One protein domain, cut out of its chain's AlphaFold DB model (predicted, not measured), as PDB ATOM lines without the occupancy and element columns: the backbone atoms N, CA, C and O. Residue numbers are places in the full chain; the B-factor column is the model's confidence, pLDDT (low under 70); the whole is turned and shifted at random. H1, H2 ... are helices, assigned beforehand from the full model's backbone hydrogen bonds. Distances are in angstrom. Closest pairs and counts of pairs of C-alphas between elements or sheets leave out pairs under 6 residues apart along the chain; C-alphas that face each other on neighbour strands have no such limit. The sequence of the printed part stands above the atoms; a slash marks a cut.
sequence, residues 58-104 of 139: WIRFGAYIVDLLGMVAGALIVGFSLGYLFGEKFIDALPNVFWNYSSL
ATOM      1  N   TRP A  58      87.055  -1.952  74.683       96.75
ATOM      2  CA  TRP A  58      86.947  -1.339  73.358       96.75
ATOM      3  C   TRP A  58      87.196   0.169  73.331       96.75
ATOM      4  O   TRP A  58      87.746   0.661  72.351       96.75
ATOM      5  N   ILE A  59      86.856   0.898  74.397       93.94
ATOM      6  CA  ILE A  59      87.079   2.350  74.461       93.94
ATOM      7  C   ILE A  59      88.578   2.634  74.569       93.94
ATOM      8  O   ILE A  59      89.109   3.481  73.855       93.94
ATOM      9  N   ARG A  60      89.286   1.871  75.410       93.81
ATOM     10  CA  ARG A  60      90.744   1.989  75.550       93.81
ATOM     11  C   ARG A  60      91.466   1.526  74.293       93.81
ATOM     12  O   ARG A  60      92.360   2.217  73.823       93.81
ATOM     13  N   PHE A  61      91.054   0.392  73.731       96.50
ATOM     14  CA  PHE A  61      91.610  -0.114  72.479       96.50
ATOM     15  C   PHE A  61      91.424   0.889  71.333       96.50
ATOM     16  O   PHE A  61      92.386   1.207  70.642       96.50
ATOM     17  N   GLY A  62      90.224   1.454  71.186       97.62
ATOM     18  CA  GLY A  62      89.945   2.496  70.198       97.62
ATOM     19  C   GLY A  62      90.821   3.735  70.386       97.62
ATOM     20  O   GLY A  62      91.416   4.203  69.419       97.62
ATOM     21  N   ALA A  63      90.975   4.217  71.624       96.75
ATOM     22  CA  ALA A  63      91.852   5.348  71.925       96.75
ATOM     23  C   ALA A  63      93.311   5.086  71.507       96.75
ATOM     24  O   ALA A  63      93.932   5.960  70.909       96.75
ATOM     25  N   TYR A  64      93.833   3.872  71.732       97.56
ATOM     26  CA  TYR A  64      95.185   3.511  71.288       97.56
ATOM     27  C   TYR A  64      95.332   3.490  69.764       97.56
ATOM     28  O   TYR A  64      96.359   3.919  69.246       97.56
ATOM     29  N   ILE A  65      94.320   3.013  69.034       97.88
ATOM     30  CA  ILE A  65      94.351   3.020  67.566       97.88
ATOM     31  C   ILE A  65      94.335   4.453  67.031       97.88
ATOM     32  O   ILE A  65      95.089   4.766  66.112       97.88
ATOM     33  N   VAL A  66      93.512   5.328  67.612       97.69
ATOM     34  CA  VAL A  66      93.450   6.742  67.214       97.69
ATOM     35  C   VAL A  66      94.772   7.453  67.498       97.69
ATOM     36  O   VAL A  66      95.272   8.146  66.617       97.69
ATOM     37  N   ASP A  67      95.362   7.246  68.677       97.62
ATOM     38  CA  ASP A  67      96.660   7.831  69.034       97.62
ATOM     39  C   ASP A  67      97.772   7.353  68.085       97.62
ATOM     40  O   ASP A  67      98.518   8.161  67.529       97.62
ATOM     41  N   LEU A  68      97.812   6.049  67.783       97.88
ATOM     42  CA  LEU A  68      98.771   5.473  66.838       97.88
ATOM     43  C   LEU A  68      98.604   6.049  65.426       97.88
ATOM     44  O   LEU A  68      99.585   6.460  64.807       97.88
ATOM     45  N   LEU A  69      97.372   6.092  64.910       98.19
ATOM     46  CA  LEU A  69      97.094   6.654  63.587       98.19
ATOM     47  C   LEU A  69      97.435   8.143  63.534       98.19
ATOM     48  O   LEU A  69      98.009   8.591  62.545       98.19
ATOM     49  N   GLY A  70      97.136   8.889  64.598       98.31
ATOM     50  CA  GLY A  70      97.480  10.301  64.724       98.31
ATOM     51  C   GLY A  70      98.989  10.531  64.690       98.31
ATOM     52  O   GLY A  70      99.461  11.352  63.903       98.31
ATOM     53  N   MET A  71      99.760   9.769  65.472       98.00
ATOM     54  CA  MET A  71     101.224   9.869  65.470       98.00
ATOM     55  C   MET A  71     101.826   9.498  64.112       98.00
ATOM     56  O   MET A  71     102.707  10.206  63.623       98.00
ATOM     57  N   VAL A  72     101.339   8.430  63.473       97.94
ATOM     58  CA  VAL A  72     101.824   8.003  62.151       97.94
ATOM     59  C   VAL A  72     101.474   9.036  61.083       97.94
ATOM     60  O   VAL A  72     102.349   9.448  60.323       97.94
ATOM     61  N   ALA A  73     100.225   9.502  61.040       98.12
ATOM     62  CA  ALA A  73      99.796  10.521  60.089       98.12
ATOM     63  C   ALA A  73     100.569  11.829  60.290       98.12
ATOM     64  O   ALA A  73     101.064  12.399  59.323       98.12
ATOM     65  N   GLY A  74     100.744  12.266  61.539       97.81
ATOM     66  CA  GLY A  74     101.542  13.443  61.874       97.81
ATOM     67  C   GLY A  74     102.992  13.311  61.411       97.81
ATOM     68  O   GLY A  74     103.507  14.216  60.758       97.81
ATOM     69  N   ALA A  75     103.634  12.168  61.667       96.50
ATOM     70  CA  ALA A  75     104.999  11.909  61.212       96.50
ATOM     71  C   ALA A  75     105.113  11.917  59.679       96.50
ATOM     72  O   ALA A  75     106.059  12.494  59.142       96.50
ATOM     73  N   LEU A  76     104.141  11.330  58.973       96.06
ATOM     74  CA  LEU A  76     104.104  11.345  57.510       96.06
ATOM     75  C   LEU A  76     103.890  12.754  56.960       96.06
ATOM     76  O   LEU A  76     104.590  13.141  56.031       96.06
ATOM     77  N   ILE A  77     102.972  13.530  57.538       97.25
ATOM     78  CA  ILE A  77     102.704  14.909  57.115       97.25
ATOM     79  C   ILE A  77     103.945  15.771  57.334       97.25
ATOM     80  O   ILE A  77     104.408  16.413  56.398       97.25
ATOM     81  N   VAL A  78     104.523  15.746  58.539       95.56
ATOM     82  CA  VAL A  78     105.723  16.529  58.866       95.56
ATOM     83  C   VAL A  78     106.901  16.099  57.997       95.56
ATOM     84  O   VAL A  78     107.577  16.951  57.423       95.56
ATOM     85  N   GLY A  79     107.127  14.793  57.846       91.94
ATOM     86  CA  GLY A  79     108.185  14.258  56.993       91.94
ATOM     87  C   GLY A  79     108.005  14.651  55.527       91.94
ATOM     88  O   GLY A  79     108.961  15.090  54.892       91.94
ATOM     89  N   PHE A  80     106.779  14.569  55.007       94.19
ATOM     90  CA  PHE A  80     106.456  14.980  53.644       94.19
ATOM     91  C   PHE A  80     106.639  16.487  53.448       94.19
ATOM     92  O   PHE A  80     107.262  16.900  52.476       94.19
ATOM     93  N   SER A  81     106.163  17.316  54.382       94.31
ATOM     94  CA  SER A  81     106.352  18.769  54.334       94.31
ATOM     95  C   SER A  81     107.830  19.161  54.396       94.31
ATOM     96  O   SER A  81     108.265  20.006  53.617       94.31
ATOM     97  N   LEU A  82     108.620  18.531  55.271       91.56
ATOM     98  CA  LEU A  82     110.066  18.764  55.344       91.56
ATOM     99  C   LEU A  82     110.772  18.303  54.066       91.56
ATOM    100  O   LEU A  82     111.583  19.047  53.525       91.56
ATOM    101  N   GLY A  83     110.435  17.123  53.545       90.94
ATOM    102  CA  GLY A  83     110.983  16.634  52.280       90.94
ATOM    103  C   GLY A  83     110.641  17.554  51.107       90.94
ATOM    104  O   GLY A  83     111.504  17.855  50.288       90.94
ATOM    105  N   TYR A  84     109.412  18.068  51.066       94.31
ATOM    106  CA  TYR A  84     108.974  19.011  50.039       94.31
ATOM    107  C   TYR A  84     109.721  20.351  50.116       94.31
ATOM    108  O   TYR A  84     110.098  20.903  49.086       94.31
ATOM    109  N   LEU A  85     109.964  20.869  51.325       93.19
ATOM    110  CA  LEU A  85     110.631  22.161  51.526       93.19
ATOM    111  C   LEU A  85     112.159  22.093  51.389       93.19
ATOM    112  O   LEU A  85     112.765  23.034  50.881       93.19
ATOM    113  N   PHE A  86     112.785  21.011  51.855       90.88
ATOM    114  CA  PHE A  86     114.246  20.888  51.942       90.88
ATOM    115  C   PHE A  86     114.860  19.973  50.863       90.88
ATOM    116  O   PHE A  86     116.083  19.977  50.690       90.88
ATOM    117  N   GLY A  87     114.038  19.247  50.095       84.69
ATOM    118  CA  GLY A  87     114.457  18.449  48.937       84.69
ATOM    119  C   GLY A  87     115.464  17.341  49.270       84.69
ATOM    120  O   GLY A  87     115.526  16.845  50.396       84.69
ATOM    121  N   GLU A  88     116.290  16.958  48.289       79.44
ATOM    122  CA  GLU A  88     117.254  15.848  48.423       79.44
ATOM    123  C   GLU A  88     118.302  16.073  49.523       79.44
ATOM    124  O   GLU A  88     118.758  15.123  50.155       79.44
ATOM    125  N   LYS A  89     118.604  17.336  49.853       81.12
ATOM    126  CA  LYS A  89     119.585  17.682  50.894       81.12
ATOM    127  C   LYS A  89     119.156  17.281  52.306       81.12
ATOM    128  O   LYS A  89     119.998  17.209  53.197       81.12
ATOM    129  N   PHE A  90     117.864  17.039  52.533       80.62
ATOM    130  CA  PHE A  90     117.368  16.567  53.825       80.62
ATOM    131  C   PHE A  90     117.707  15.091  54.069       80.62
ATOM    132  O   PHE A  90     118.025  14.712  55.198       80.62
ATOM    133  N   ILE A  91     117.687  14.262  53.019       72.56
ATOM    134  CA  ILE A  91     117.924  12.815  53.135       72.56
ATOM    135  C   ILE A  91     119.377  12.531  53.535       72.56
ATOM    136  O   ILE A  91     119.620  11.667  54.379       72.56
ATOM    137  N   ASP A  92     120.323  13.333  53.047       78.50
ATOM    138  CA  ASP A  92     121.744  13.213  53.394       78.50
ATOM    139  C   ASP A  92     122.052  13.564  54.866       78.50
ATOM    140  O   ASP A  92     123.077  13.150  55.409       78.50
ATOM    141  N   ALA A  93     121.164  14.296  55.549       72.12
ATOM    142  CA  ALA A  93     121.357  14.734  56.935       72.12
ATOM    143  C   ALA A  93     120.804  13.751  57.993       72.12
ATOM    144  O   ALA A  93     121.192  13.818  59.162       72.12
ATOM    145  N   LEU A  94     119.924  12.822  57.606       72.44
ATOM    146  CA  LEU A  94     119.243  11.887  58.517       72.44
ATOM    147  C   LEU A  94     120.112  10.761  59.133       72.44
ATOM    148  O   LEU A  94     119.882  10.438  60.307       72.44
ATOM    149  N   PRO A  95     121.107  10.149  58.448       66.50
ATOM    150  CA  PRO A  95     121.798   8.975  58.992       66.50
ATOM    151  C   PRO A  95     122.609   9.261  60.268       66.50
ATOM    152  O   PRO A  95     122.818   8.366  61.089       66.50
ATOM    153  N   ASN A  96     123.018  10.514  60.488       61.09
ATOM    154  CA  ASN A  96     123.889  10.883  61.606       61.09
ATOM    155  C   ASN A  96     123.165  10.984  62.960       61.09
ATOM    156  O   ASN A  96     123.812  10.939  64.005       61.09
ATOM    157  N   VAL A  97     121.831  11.088  62.973       63.41
ATOM    158  CA  VAL A  97     121.056  11.211  64.220       63.41
ATOM    159  C   VAL A  97     120.758   9.839  64.826       63.41
ATOM    160  O   VAL A  97     120.871   9.655  66.038       63.41
ATOM    161  N   PHE A  98     120.429   8.851  63.990       60.12
ATOM    162  CA  PHE A  98     120.032   7.521  64.462       60.12
ATOM    163  C   PHE A  98     121.229   6.698  64.969       60.12
ATOM    164  O   PHE A  98     121.118   5.989  65.968       60.12
ATOM    165  N   TRP A  99     122.400   6.841  64.337       60.47
ATOM    166  CA  TRP A  99     123.612   6.116  64.740       60.47
ATOM    167  C   TRP A  99     124.278   6.689  66.004       60.47
ATOM    168  O   TRP A  99     124.951   5.965  66.731       60.47
ATOM    169  N   ASN A 100     124.061   7.968  66.329       62.56
ATOM    170  CA  ASN A 100     124.636   8.581  67.534       62.56
ATOM    171  C   ASN A 100     123.873   8.214  68.826       62.56
ATOM    172  O   ASN A 100     124.358   8.419  69.936       62.56
ATOM    173  N   TYR A 101     122.672   7.642  68.712       63.31
ATOM    174  CA  TYR A 101     121.891   7.231  69.883       63.31
ATOM    175  C   TYR A 101     122.318   5.858  70.432       63.31
ATOM    176  O   TYR A 101     122.191   5.597  71.631       63.31
ATOM    177  N   SER A 102     122.851   4.973  69.580       65.06
ATOM    178  CA  SER A 102     123.320   3.643  69.995       65.06
ATOM    179  C   SER A 102     124.604   3.717  70.829       65.06
ATOM    180  O   SER A 102     124.713   3.014  71.833       65.06
ATOM    181  N   SER A 103     125.519   4.635  70.501       63.06
ATOM    182  CA  SER A 103     126.773   4.852  71.242       63.06
ATOM    183  C   SER A 103     126.546   5.373  72.672       63.06
ATOM    184  O   SER A 103     127.253   4.982  73.602       63.06
ATOM    185  N   LEU A 104     125.510   6.192  72.896       59.72
ATOM    186  CA  LEU A 104     125.166   6.709  74.228       59.72
ATOM    187  C   LEU A 104     124.569   5.639  75.157       59.72
ATOM    188  O   LEU A 104     124.728   5.715  76.380       59.72
TER     189      LEU A 104
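Overview. This is residues 58 to 104 of the 139 residues of the protein "Zinc ribbon domain-containing protein" of Clostridia bacterium (UniProt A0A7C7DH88). One long straight helix, H1, makes one arm of a flat, open V; after its last residue, Phe 86, the backbone turns a corner through the very short helix H2 and runs out into a second, shorter arm, H3. The space between the two long arms is empty, and H3 touches no helix. The printed part has 47 residues with three named helices, in the order H1, H2, H3, and no named strand; its class is all helix. It is extended, with a radius of gyration of the C-alphas of 15.4 A, and the C-alphas span 43 by 31 by 8 A.

Arrangement. H1, residues 58 to 86, and H2, residues 88 to 91, are joined by a tight link of one residue. They only just touch, and only at the corner by their link, with 3 pairs of C-alphas within 8 A; H1 touches with residues 82 to 83 alone, and the closest C-alphas are those of Gly 83 and Phe 90, 6.6 A apart. A tight link of three residues leads from H2 to H3, residues 95 to 104. H3 is apart from both H1 and H2. In H1 every O i to N i+4 pair is within hydrogen-bond range. In H3 0 of 6 such pairs and 0 of 7 O i to N i+3 pairs are within range; H2 is too short for an O i to N i+4 pair.

Along the chain. H1 begins with C-alpha 58 at (86.947, -1.339, 73.358) and ends with C-alpha 86 at (114.246, 20.888, 51.942), 41.2 A away. H2 runs from Glu 88 to Ile 91. H3 measures 15.8 A from C-alpha 95 to C-alpha 104 at (125.166, 6.709, 74.228).

Size, cuts and confidence. The two C-alphas farthest apart are those of Trp 58 and Lys 89, 44.0 A. The printed part has no cut and no long link. Mean pLDDT of the printed part is 85.7; residues 95 to 104 are under 70.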